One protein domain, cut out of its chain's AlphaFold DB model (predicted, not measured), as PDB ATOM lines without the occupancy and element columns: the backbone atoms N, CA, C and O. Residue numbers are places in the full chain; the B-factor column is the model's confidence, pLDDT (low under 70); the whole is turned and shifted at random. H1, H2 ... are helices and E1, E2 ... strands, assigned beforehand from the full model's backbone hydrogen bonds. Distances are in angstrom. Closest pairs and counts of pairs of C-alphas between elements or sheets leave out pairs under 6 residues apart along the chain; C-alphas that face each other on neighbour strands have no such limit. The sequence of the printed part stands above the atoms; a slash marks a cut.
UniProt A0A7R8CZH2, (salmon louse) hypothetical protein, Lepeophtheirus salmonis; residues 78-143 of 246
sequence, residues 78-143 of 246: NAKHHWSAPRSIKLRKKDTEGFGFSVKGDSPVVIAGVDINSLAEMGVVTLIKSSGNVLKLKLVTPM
ATOM      1  N   ASN A  78      -9.660 -49.471  20.987       82.31
ATOM      2  CA  ASN A  78     -10.113 -49.955  22.281       82.31
ATOM      3  C   ASN A  78     -10.564 -51.418  22.180       82.31
ATOM      4  O   ASN A  78     -10.811 -51.937  21.094       82.31
ATOM      5  N   ALA A  79     -10.726 -52.067  23.334       80.88
ATOM      6  CA  ALA A  79     -11.110 -53.475  23.428       80.88
ATOM      7  C   ALA A  79     -12.550 -53.790  22.965       80.88
ATOM      8  O   ALA A  79     -12.930 -54.955  22.921       80.88
ATOM      9  N   LYS A  80     -13.374 -52.782  22.645       80.19
ATOM     10  CA  LYS A  80     -14.713 -52.995  22.071       80.19
ATOM     11  C   LYS A  80     -14.664 -53.240  20.569       80.19
ATOM     12  O   LYS A  80     -15.671 -53.680  20.024       80.19
ATOM     13  N   HIS A  81     -13.553 -52.893  19.920       80.00
ATOM     14  CA  HIS A  81     -13.405 -52.991  18.477       80.00
ATOM     15  C   HIS A  81     -12.495 -54.158  18.113       80.00
ATOM     16  O   HIS A  81     -11.309 -54.162  18.445       80.00
ATOM     17  N   HIS A  82     -13.044 -55.141  17.408       84.38
ATOM     18  CA  HIS A  82     -12.265 -56.224  16.823       84.38
ATOM     19  C   HIS A  82     -11.797 -55.783  15.444       84.38
ATOM     20  O   HIS A  82     -12.609 -55.551  14.554       84.38
ATOM     21  N   TRP A  83     -10.489 -55.651  15.255       87.38
ATOM     22  CA  TRP A  83      -9.898 -55.221  13.990       87.38
ATOM     23  C   TRP A  83      -9.344 -56.417  13.221       87.38
ATOM     24  O   TRP A  83      -8.783 -57.340  13.811       87.38
ATOM     25  N   SER A  84      -9.463 -56.393  11.894       88.94
ATOM     26  CA  SER A  84      -8.755 -57.345  11.042       88.94
ATOM     27  C   SER A  84      -7.243 -57.125  11.106       88.94
ATOM     28  O   SER A  84      -6.765 -56.039  11.449       88.94
ATOM     29  N   ALA A  85      -6.475 -58.158  10.754       88.81
ATOM     30  CA  ALA A  85      -5.026 -58.037  10.655       88.81
ATOM     31  C   ALA A  85      -4.647 -56.913   9.666       88.81
ATOM     32  O   ALA A  85      -5.275 -56.804   8.608       88.81
ATOM     33  N   PRO A  86      -3.623 -56.091   9.961       89.50
ATOM     34  CA  PRO A  86      -3.197 -55.042   9.046       89.50
ATOM     35  C   PRO A  86      -2.774 -55.589   7.680       89.50
ATOM     36  O   PRO A  86      -1.922 -56.471   7.585       89.50
ATOM     37  N   ARG A  87      -3.328 -55.021   6.608       87.94
ATOM     38  CA  ARG A  87      -3.074 -55.420   5.218       87.94
ATOM     39  C   ARG A  87      -2.307 -54.332   4.484       87.94
ATOM     40  O   ARG A  87      -2.720 -53.177   4.486       87.94
ATOM     41  N   SER A  88      -1.205 -54.699   3.836       87.38
ATOM     42  CA  SER A  88      -0.474 -53.774   2.966       87.38
ATOM     43  C   SER A  88      -1.104 -53.769   1.579       87.38
ATOM     44  O   SER A  88      -1.127 -54.800   0.913       87.38
ATOM     45  N   ILE A  89      -1.590 -52.613   1.141       85.44
ATOM     46  CA  ILE A  89      -2.199 -52.427  -0.178       85.44
ATOM     47  C   ILE A  89      -1.338 -51.449  -0.967       85.44
ATOM     48  O   ILE A  89      -0.854 -50.451  -0.431       85.44
ATOM     49  N   LYS A  90      -1.131 -51.745  -2.249       86.06
ATOM     50  CA  LYS A  90      -0.398 -50.885  -3.173       86.06
ATOM     51  C   LYS A  90      -1.287 -50.583  -4.367       86.06
ATOM     52  O   LYS A  90      -1.500 -51.452  -5.206       86.06
ATOM     53  N   LEU A  91      -1.781 -49.357  -4.443       86.00
ATOM     54  CA  LEU A  91      -2.546 -48.882  -5.589       86.00
ATOM     55  C   LEU A  91      -1.592 -48.197  -6.563       86.00
ATOM     56  O   LEU A  91      -0.709 -47.446  -6.145       86.00
ATOM     57  N   ARG A  92      -1.762 -48.447  -7.862       85.38
ATOM     58  CA  ARG A  92      -1.067 -47.697  -8.909       85.38
ATOM     59  C   ARG A  92      -2.094 -47.086  -9.843       85.38
ATOM     60  O   ARG A  92      -2.936 -47.809 -10.361       85.38
ATOM     61  N   LYS A  93      -1.967 -45.786 -10.078       85.38
ATOM     62  CA  LYS A  93      -2.811 -45.027 -11.000       85.38
ATOM     63  C   LYS A  93      -2.049 -44.603 -12.255       85.38
ATOM     64  O   LYS A  93      -0.818 -44.658 -12.290       85.38
ATOM     65  N   LYS A  94      -2.764 -44.185 -13.291       83.62
ATOM     66  CA  LYS A  94      -2.219 -43.365 -14.383       83.62
ATOM     67  C   LYS A  94      -2.177 -41.887 -13.976       83.62
ATOM     68  O   LYS A  94      -2.807 -41.492 -12.997       83.62
ATOM     69  N   ASP A  95      -1.457 -41.068 -14.741       83.31
ATOM     70  CA  ASP A  95      -1.294 -39.635 -14.445       83.31
ATOM     71  C   ASP A  95      -2.630 -38.876 -14.420       83.31
ATOM     72  O   ASP A  95      -2.794 -37.919 -13.666       83.31
ATOM     73  N   THR A  96      -3.607 -39.329 -15.208       83.00
ATOM     74  CA  THR A  96      -4.882 -38.634 -15.434       83.00
ATOM     75  C   THR A  96      -6.015 -39.062 -14.504       83.00
ATOM     76  O   THR A  96      -7.073 -38.443 -14.532       83.00
ATOM     77  N   GLU A  97      -5.843 -40.122 -13.709       84.50
ATOM     78  CA  GLU A  97      -6.913 -40.672 -12.866       84.50
ATOM     79  C   GLU A  97      -6.610 -40.511 -11.367       84.50
ATOM     80  O   GLU A  97      -5.470 -40.289 -10.943       84.50
ATOM     81  N   GLY A  98      -7.657 -40.559 -10.545       87.44
ATOM     82  CA  GLY A  98      -7.555 -40.613  -9.088       87.44
ATOM     83  C   GLY A  98      -7.482 -42.055  -8.586       87.44
ATOM     84  O   GLY A  98      -7.720 -42.998  -9.331       87.44
ATOM     85  N   PHE A  99      -7.196 -42.242  -7.297       88.69
ATOM     86  CA  PHE A  99      -7.326 -43.569  -6.683       88.69
ATOM     87  C   PHE A  99      -8.795 -43.965  -6.430       88.69
ATOM     88  O   PHE A  99      -9.074 -45.148  -6.270       88.69
ATOM     89  N   GLY A 100      -9.711 -42.986  -6.427       91.25
ATOM     90  CA  GLY A 100     -11.161 -43.168  -6.300       91.25
ATOM     91  C   GLY A 100     -11.629 -43.562  -4.900       91.25
ATOM     92  O   GLY A 100     -12.431 -44.472  -4.733       91.25
ATOM     93  N   PHE A 101     -11.094 -42.903  -3.873       91.81
ATOM     94  CA  PHE A 101     -11.619 -42.980  -2.514       91.81
ATOM     95  C   PHE A 101     -11.453 -41.636  -1.804       91.81
ATOM     96  O   PHE A 101     -10.559 -40.851  -2.131       91.81
ATOM     97  N   SER A 102     -12.299 -41.384  -0.808       92.69
ATOM     98  CA  SER A 102     -12.229 -40.207   0.058       92.69
ATOM     99  C   SER A 102     -11.822 -40.596   1.476       92.69
ATOM    100  O   SER A 102     -12.086 -41.709   1.937       92.69
ATOM    101  N   VAL A 103     -11.177 -39.668   2.179       91.69
ATOM    102  CA  VAL A 103     -10.692 -39.870   3.546       91.69
ATOM    103  C   VAL A 103     -11.279 -38.850   4.511       91.69
ATOM    104  O   VAL A 103     -11.594 -37.727   4.117       91.69
ATOM    105  N   LYS A 104     -11.428 -39.234   5.780       88.38
ATOM    106  CA  LYS A 104     -11.879 -38.364   6.873       88.38
ATOM    107  C   LYS A 104     -11.104 -38.643   8.158       88.38
ATOM    108  O   LYS A 104     -10.679 -39.771   8.404       88.38
ATOM    109  N   GLY A 105     -11.037 -37.615   9.001       84.69
ATOM    110  CA  GLY A 105     -10.417 -37.675  10.322       84.69
ATOM    111  C   GLY A 105      -8.897 -37.527  10.294       84.69
ATOM    112  O   GLY A 105      -8.279 -37.495   9.230       84.69
ATOM    113  N   ASP A 106      -8.333 -37.432  11.493       81.50
ATOM    114  CA  ASP A 106      -6.889 -37.397  11.726       81.50
ATOM    115  C   ASP A 106      -6.325 -38.819  11.860       81.50
ATOM    116  O   ASP A 106      -7.027 -39.796  11.618       81.50
ATOM    117  N   SER A 107      -5.051 -38.957  12.235       78.81
ATOM    118  CA  SER A 107      -4.410 -40.267  12.394       78.81
ATOM    119  C   SER A 107      -5.096 -41.137  13.470       78.81
ATOM    120  O   SER A 107      -5.250 -40.675  14.606       78.81
ATOM    121  N   PRO A 108      -5.449 -42.404  13.166       84.31
ATOM    122  CA  PRO A 108      -5.419 -43.048  11.849       84.31
ATOM    123  C   PRO A 108      -6.583 -42.602  10.948       84.31
ATOM    124  O   PRO A 108      -7.747 -42.587  11.350       84.31
ATOM    125  N   VAL A 109      -6.257 -42.311   9.689       87.44
ATOM    126  CA  VAL A 109      -7.203 -41.781   8.698       87.44
ATOM    127  C   VAL A 109      -8.221 -42.847   8.270       87.44
ATOM    128  O   VAL A 109      -7.852 -43.979   7.955       87.44
ATOM    129  N   VAL A 110      -9.505 -42.479   8.202       88.06
ATOM    130  CA  VAL A 110     -10.611 -43.384   7.842       88.06
ATOM    131  C   VAL A 110     -11.009 -43.197   6.378       88.06
ATOM    132  O   VAL A 110     -11.156 -42.068   5.912       88.06
ATOM    133  N   ILE A 111     -11.242 -44.298   5.653       89.94
ATOM    134  CA  ILE A 111     -11.845 -44.257   4.312       89.94
ATOM    135  C   ILE A 111     -13.338 -43.957   4.468       89.94
ATOM    136  O   ILE A 111     -14.072 -44.729   5.077       89.94
ATOM    137  N   ALA A 112     -13.772 -42.818   3.938       89.00
ATOM    138  CA  ALA A 112     -15.137 -42.322   4.084       89.00
ATOM    139  C   ALA A 112     -16.070 -42.730   2.941       89.00
ATOM    140  O   ALA A 112     -17.285 -42.656   3.099       89.00
ATOM    141  N   GLY A 113     -15.501 -43.118   1.803       87.06
ATOM    142  CA  GLY A 113     -16.225 -43.582   0.630       87.06
ATOM    143  C   GLY A 113     -15.246 -44.050  -0.437       87.06
ATOM    144  O   GLY A 113     -14.109 -43.575  -0.484       87.06
ATOM    145  N   VAL A 114     -15.691 -44.987  -1.265       90.69
ATOM    146  CA  VAL A 114     -14.945 -45.527  -2.402       90.69
ATOM    147  C   VAL A 114     -15.818 -45.351  -3.637       90.69
ATOM    148  O   VAL A 114     -16.999 -45.690  -3.604       90.69
ATOM    149  N   ASP A 115     -15.248 -44.787  -4.696       91.38
ATOM    150  CA  ASP A 115     -15.964 -44.556  -5.944       91.38
ATOM    151  C   ASP A 115     -16.152 -45.884  -6.683       91.38
ATOM    152  O   ASP A 115     -15.249 -46.727  -6.708       91.38
ATOM    153  N   ILE A 116     -17.314 -46.052  -7.312       90.19
ATOM    154  CA  ILE A 116     -17.638 -47.264  -8.070       90.19
ATOM    155  C   ILE A 116     -16.728 -47.363  -9.303       90.19
ATOM    156  O   ILE A 116     -16.474 -46.369  -9.984       90.19
ATOM    157  N   ASN A 117     -16.269 -48.571  -9.616       87.00
ATOM    158  CA  ASN A 117     -15.306 -48.903 -10.663       87.00
ATOM    159  C   ASN A 117     -13.952 -48.190 -10.507       87.00
ATOM    160  O   ASN A 117     -13.228 -47.992 -11.485       87.00
ATOM    161  N   SER A 118     -13.595 -47.791  -9.285       88.06
ATOM    162  CA  SER A 118     -12.304 -47.167  -9.009       88.06
ATOM    163  C   SER A 118     -11.180 -48.176  -8.801       88.06
ATOM    164  O   SER A 118     -11.389 -49.349  -8.485       88.06
ATOM    165  N   LEU A 119      -9.942 -47.682  -8.875       85.81
ATOM    166  CA  LEU A 119      -8.756 -48.455  -8.505       85.81
ATOM    167  C   LEU A 119      -8.816 -48.958  -7.056       85.81
ATOM    168  O   LEU A 119      -8.336 -50.056  -6.769       85.81
ATOM    169  N   ALA A 120      -9.385 -48.161  -6.148       87.00
ATOM    170  CA  ALA A 120      -9.549 -48.536  -4.751       87.00
ATOM    171  C   ALA A 120     -10.592 -49.642  -4.550       87.00
ATOM    172  O   ALA A 120     -10.337 -50.541  -3.750       87.00
ATOM    173  N   GLU A 121     -11.708 -49.627  -5.288       86.62
ATOM    174  CA  GLU A 121     -12.714 -50.698  -5.232       86.62
ATOM    175  C   GLU A 121     -12.171 -52.006  -5.806       86.62
ATOM    176  O   GLU A 121     -12.295 -53.067  -5.196       86.62
ATOM    177  N   MET A 122     -11.515 -51.929  -6.965       80.81
ATOM    178  CA  MET A 122     -11.011 -53.113  -7.653       80.81
ATOM    179  C   MET A 122      -9.862 -53.791  -6.889       80.81
ATOM    180  O   MET A 122      -9.590 -54.969  -7.108       80.81
ATOM    181  N   GLY A 123      -9.157 -53.069  -6.011       68.50
ATOM    182  CA  GLY A 123      -8.079 -53.625  -5.183       68.50
ATOM    183  C   GLY A 123      -6.902 -54.208  -5.981       68.50
ATOM    184  O   GLY A 123      -6.093 -54.961  -5.435       68.50
ATOM    185  N   VAL A 124      -6.801 -53.891  -7.276       58.03
ATOM    186  CA  VAL A 124      -5.871 -54.551  -8.200       58.03
ATOM    187  C   VAL A 124      -4.447 -54.037  -7.981       58.03
ATOM    188  O   VAL A 124      -4.065 -52.951  -8.418       58.03
ATOM    189  N   VAL A 125      -3.619 -54.867  -7.345       57.22
ATOM    190  CA  VAL A 125      -2.164 -54.691  -7.289       57.22
ATOM    191  C   VAL A 125      -1.572 -55.200  -8.600       57.22
ATOM    192  O   VAL A 125      -1.606 -56.390  -8.890       57.22
ATOM    193  N   THR A 126      -0.994 -54.317  -9.408       50.25
ATOM    194  CA  THR A 126      -0.277 -54.708 -10.637       50.25
ATOM    195  C   THR A 126       1.196 -54.308 -10.546       50.25
ATOM    196  O   THR A 126       1.532 -53.275  -9.964       50.25
ATOM    197  N   LEU A 127       2.091 -55.095 -11.149       46.50
ATOM    198  CA  LEU A 127       3.515 -54.783 -11.323       46.50
ATOM    199  C   LEU A 127       3.681 -53.886 -12.560       46.50
ATOM    200  O   LEU A 127       3.519 -54.366 -13.674       46.50
ATOM    201  N   ILE A 128       4.007 -52.601 -12.402       54.91
ATOM    202  CA  ILE A 128       4.492 -51.770 -13.519       54.91
ATOM    203  C   ILE A 128       5.617 -50.883 -13.003       54.91
ATOM    204  O   ILE A 128       5.505 -50.258 -11.945       54.91
ATOM    205  N   LYS A 129       6.710 -50.881 -13.769       50.88
ATOM    206  CA  LYS A 129       7.847 -49.976 -13.650       50.88
ATOM    207  C   LYS A 129       7.437 -48.625 -14.244       50.88
ATOM    208  O   LYS A 129       7.531 -48.430 -15.449       50.88
ATOM    209  N   SER A 130       6.954 -47.716 -13.412       52.38
ATOM    210  CA  SER A 130       6.815 -46.307 -13.773       52.38
ATOM    211  C   SER A 130       6.960 -45.442 -12.525       52.38
ATOM    212  O   SER A 130       6.437 -45.752 -11.453       52.38
ATOM    213  N   SER A 131       7.758 -44.391 -12.663       54.69
ATOM    214  CA  SER A 131       8.059 -43.398 -11.640       54.69
ATOM    215  C   SER A 131       6.797 -42.615 -11.257       54.69
ATOM    216  O   SER A 131       6.200 -41.971 -12.109       54.69
ATOM    217  N   GLY A 132       6.401 -42.659  -9.978       65.56
ATOM    218  CA  GLY A 132       5.583 -41.610  -9.343       65.56
ATOM    219  C   GLY A 132       4.129 -41.924  -8.961       65.56
ATOM    220  O   GLY A 132       3.639 -41.330  -8.008       65.56
ATOM    221  N   ASN A 133       3.439 -42.881  -9.591       81.06
ATOM    222  CA  ASN A 133       1.976 -43.026  -9.421       81.06
ATOM    223  C   ASN A 133       1.523 -44.154  -8.486       81.06
ATOM    224  O   ASN A 133       0.577 -44.886  -8.781       81.06
ATOM    225  N   VAL A 134       2.209 -44.326  -7.361       83.62
ATOM    226  CA  VAL A 134       1.973 -45.432  -6.427       83.62
ATOM    227  C   VAL A 134       1.557 -44.903  -5.061       83.62
ATOM    228  O   VAL A 134       2.261 -44.087  -4.478       83.62
ATOM    229  N   LEU A 135       0.478 -45.454  -4.504       85.88
ATOM    230  CA  LEU A 135       0.076 -45.247  -3.117       85.88
ATOM    231  C   LEU A 135       0.205 -46.554  -2.338       85.88
ATOM    232  O   LEU A 135      -0.400 -47.565  -2.695       85.88
ATOM    233  N   LYS A 136       1.005 -46.536  -1.269       86.12
ATOM    234  CA  LYS A 136       1.170 -47.660  -0.344       86.12
ATOM    235  C   LYS A 136       0.405 -47.354   0.940       86.12
ATOM    236  O   LYS A 136       0.653 -46.330   1.564       86.12
ATOM    237  N   LEU A 137      -0.500 -48.246   1.327       86.50
ATOM    238  CA  LEU A 137      -1.367 -48.109   2.496       86.50
ATOM    239  C   LEU A 137      -1.242 -49.335   3.397       86.50
ATOM    240  O   LEU A 137      -1.008 -50.445   2.916       86.50
ATOM    241  N   LYS A 138      -1.457 -49.138   4.698       87.69
ATOM    242  CA  LYS A 138      -1.665 -50.211   5.672       87.69
ATOM    243  C   LYS A 138      -3.099 -50.094   6.187       87.69
ATOM    244  O   LYS A 138      -3.428 -49.131   6.867       87.69
ATOM    245  N   LEU A 139      -3.951 -51.040   5.809       88.12
ATOM    246  CA  LEU A 139      -5.387 -51.014   6.067       88.12
ATOM    247  C   LEU A 139      -5.766 -52.015   7.157       88.12
ATOM    248  O   LEU A 139      -5.363 -53.175   7.106       88.12
ATOM    249  N   VAL A 140      -6.608 -51.586   8.088       88.19
ATOM    250  CA  VAL A 140      -7.338 -52.452   9.021       88.19
ATOM    251  C   VAL A 140      -8.830 -52.228   8.824       88.19
ATOM    252  O   VAL A 140      -9.258 -51.144   8.433       88.19
ATOM    253  N   THR A 141      -9.631 -53.261   9.052       87.25
ATOM    254  CA  THR A 141     -11.086 -53.201   8.873       87.25
ATOM    255  C   THR A 141     -11.751 -53.620  10.175       87.25
ATOM    256  O   THR A 141     -11.392 -54.679  10.696       87.25
ATOM    257  N   PRO A 142     -12.699 -52.835  10.708       85.38
ATOM    258  CA  PRO A 142     -13.503 -53.281  11.835       85.38
ATOM    259  C   PRO A 142     -14.237 -54.575  11.463       85.38
ATOM    260  O   PRO A 142     -14.853 -54.665  10.403       85.38
ATOM    261  N   MET A 143     -14.177 -55.576  12.330       83.69
ATOM    262  CA  MET A 143     -14.880 -56.850  12.188       83.69
ATOM    263  C   MET A 143     -16.238 -56.856  12.898       83.69
ATOM    264  O   MET A 143     -17.028 -57.781  12.711       83.69
TER     265      MET A 143
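This is residues 78 to 143 of the 246 residues of the protein "(salmon louse) hypothetical protein" of Lepeophtheirus salmonis (UniProt A0A7R8CZH2). With little regular structure, the domain is two separate antiparallel strand pairs, E1 with E4 and the hairpin of E2 and E3, with short H1 near E1 and one end of the hairpin. The 66 printed residues, mostly strand by class, have 25 in named elements, in the order E1, E2, E3, H1, E4. It is only just loose, close to compact, with a radius of gyration of the C-alphas of 13.4 A; the spans are 42 by 21 by 20 A.

E1, residues 87 to 92, is antiparallel to E4, residues 134 to 139; N 89 and O 137 are 2.9 A apart, within hydrogen-bond range. E2, residues 101 to 104, forms a hairpin with E3, residues 110 to 114; N 112 and O 102 are 2.8 A apart, also within range. E1 and E3 are apart, as are E2 and E4. The closest C-alphas of E1 and H1, residues 119 to 122, are Leu 91 and Leu 119, 6.9 A. H1 is too short for an O i to N i+4 pair; its one O i to N i+3 pair is not within range.

E1 begins at C-alpha 87 (-3.074, -55.420, 5.218) and is 16.2 A long. E2, E3 and H1 measure 10.5, 11.3 and 5.2 A. E4, 15.5 A, ends at C-alpha 139 (-5.387, -51.014, 6.067).

The printed part has no cut; H1 to E4 is a long link. Residues 123 to 132 have pLDDT under 70.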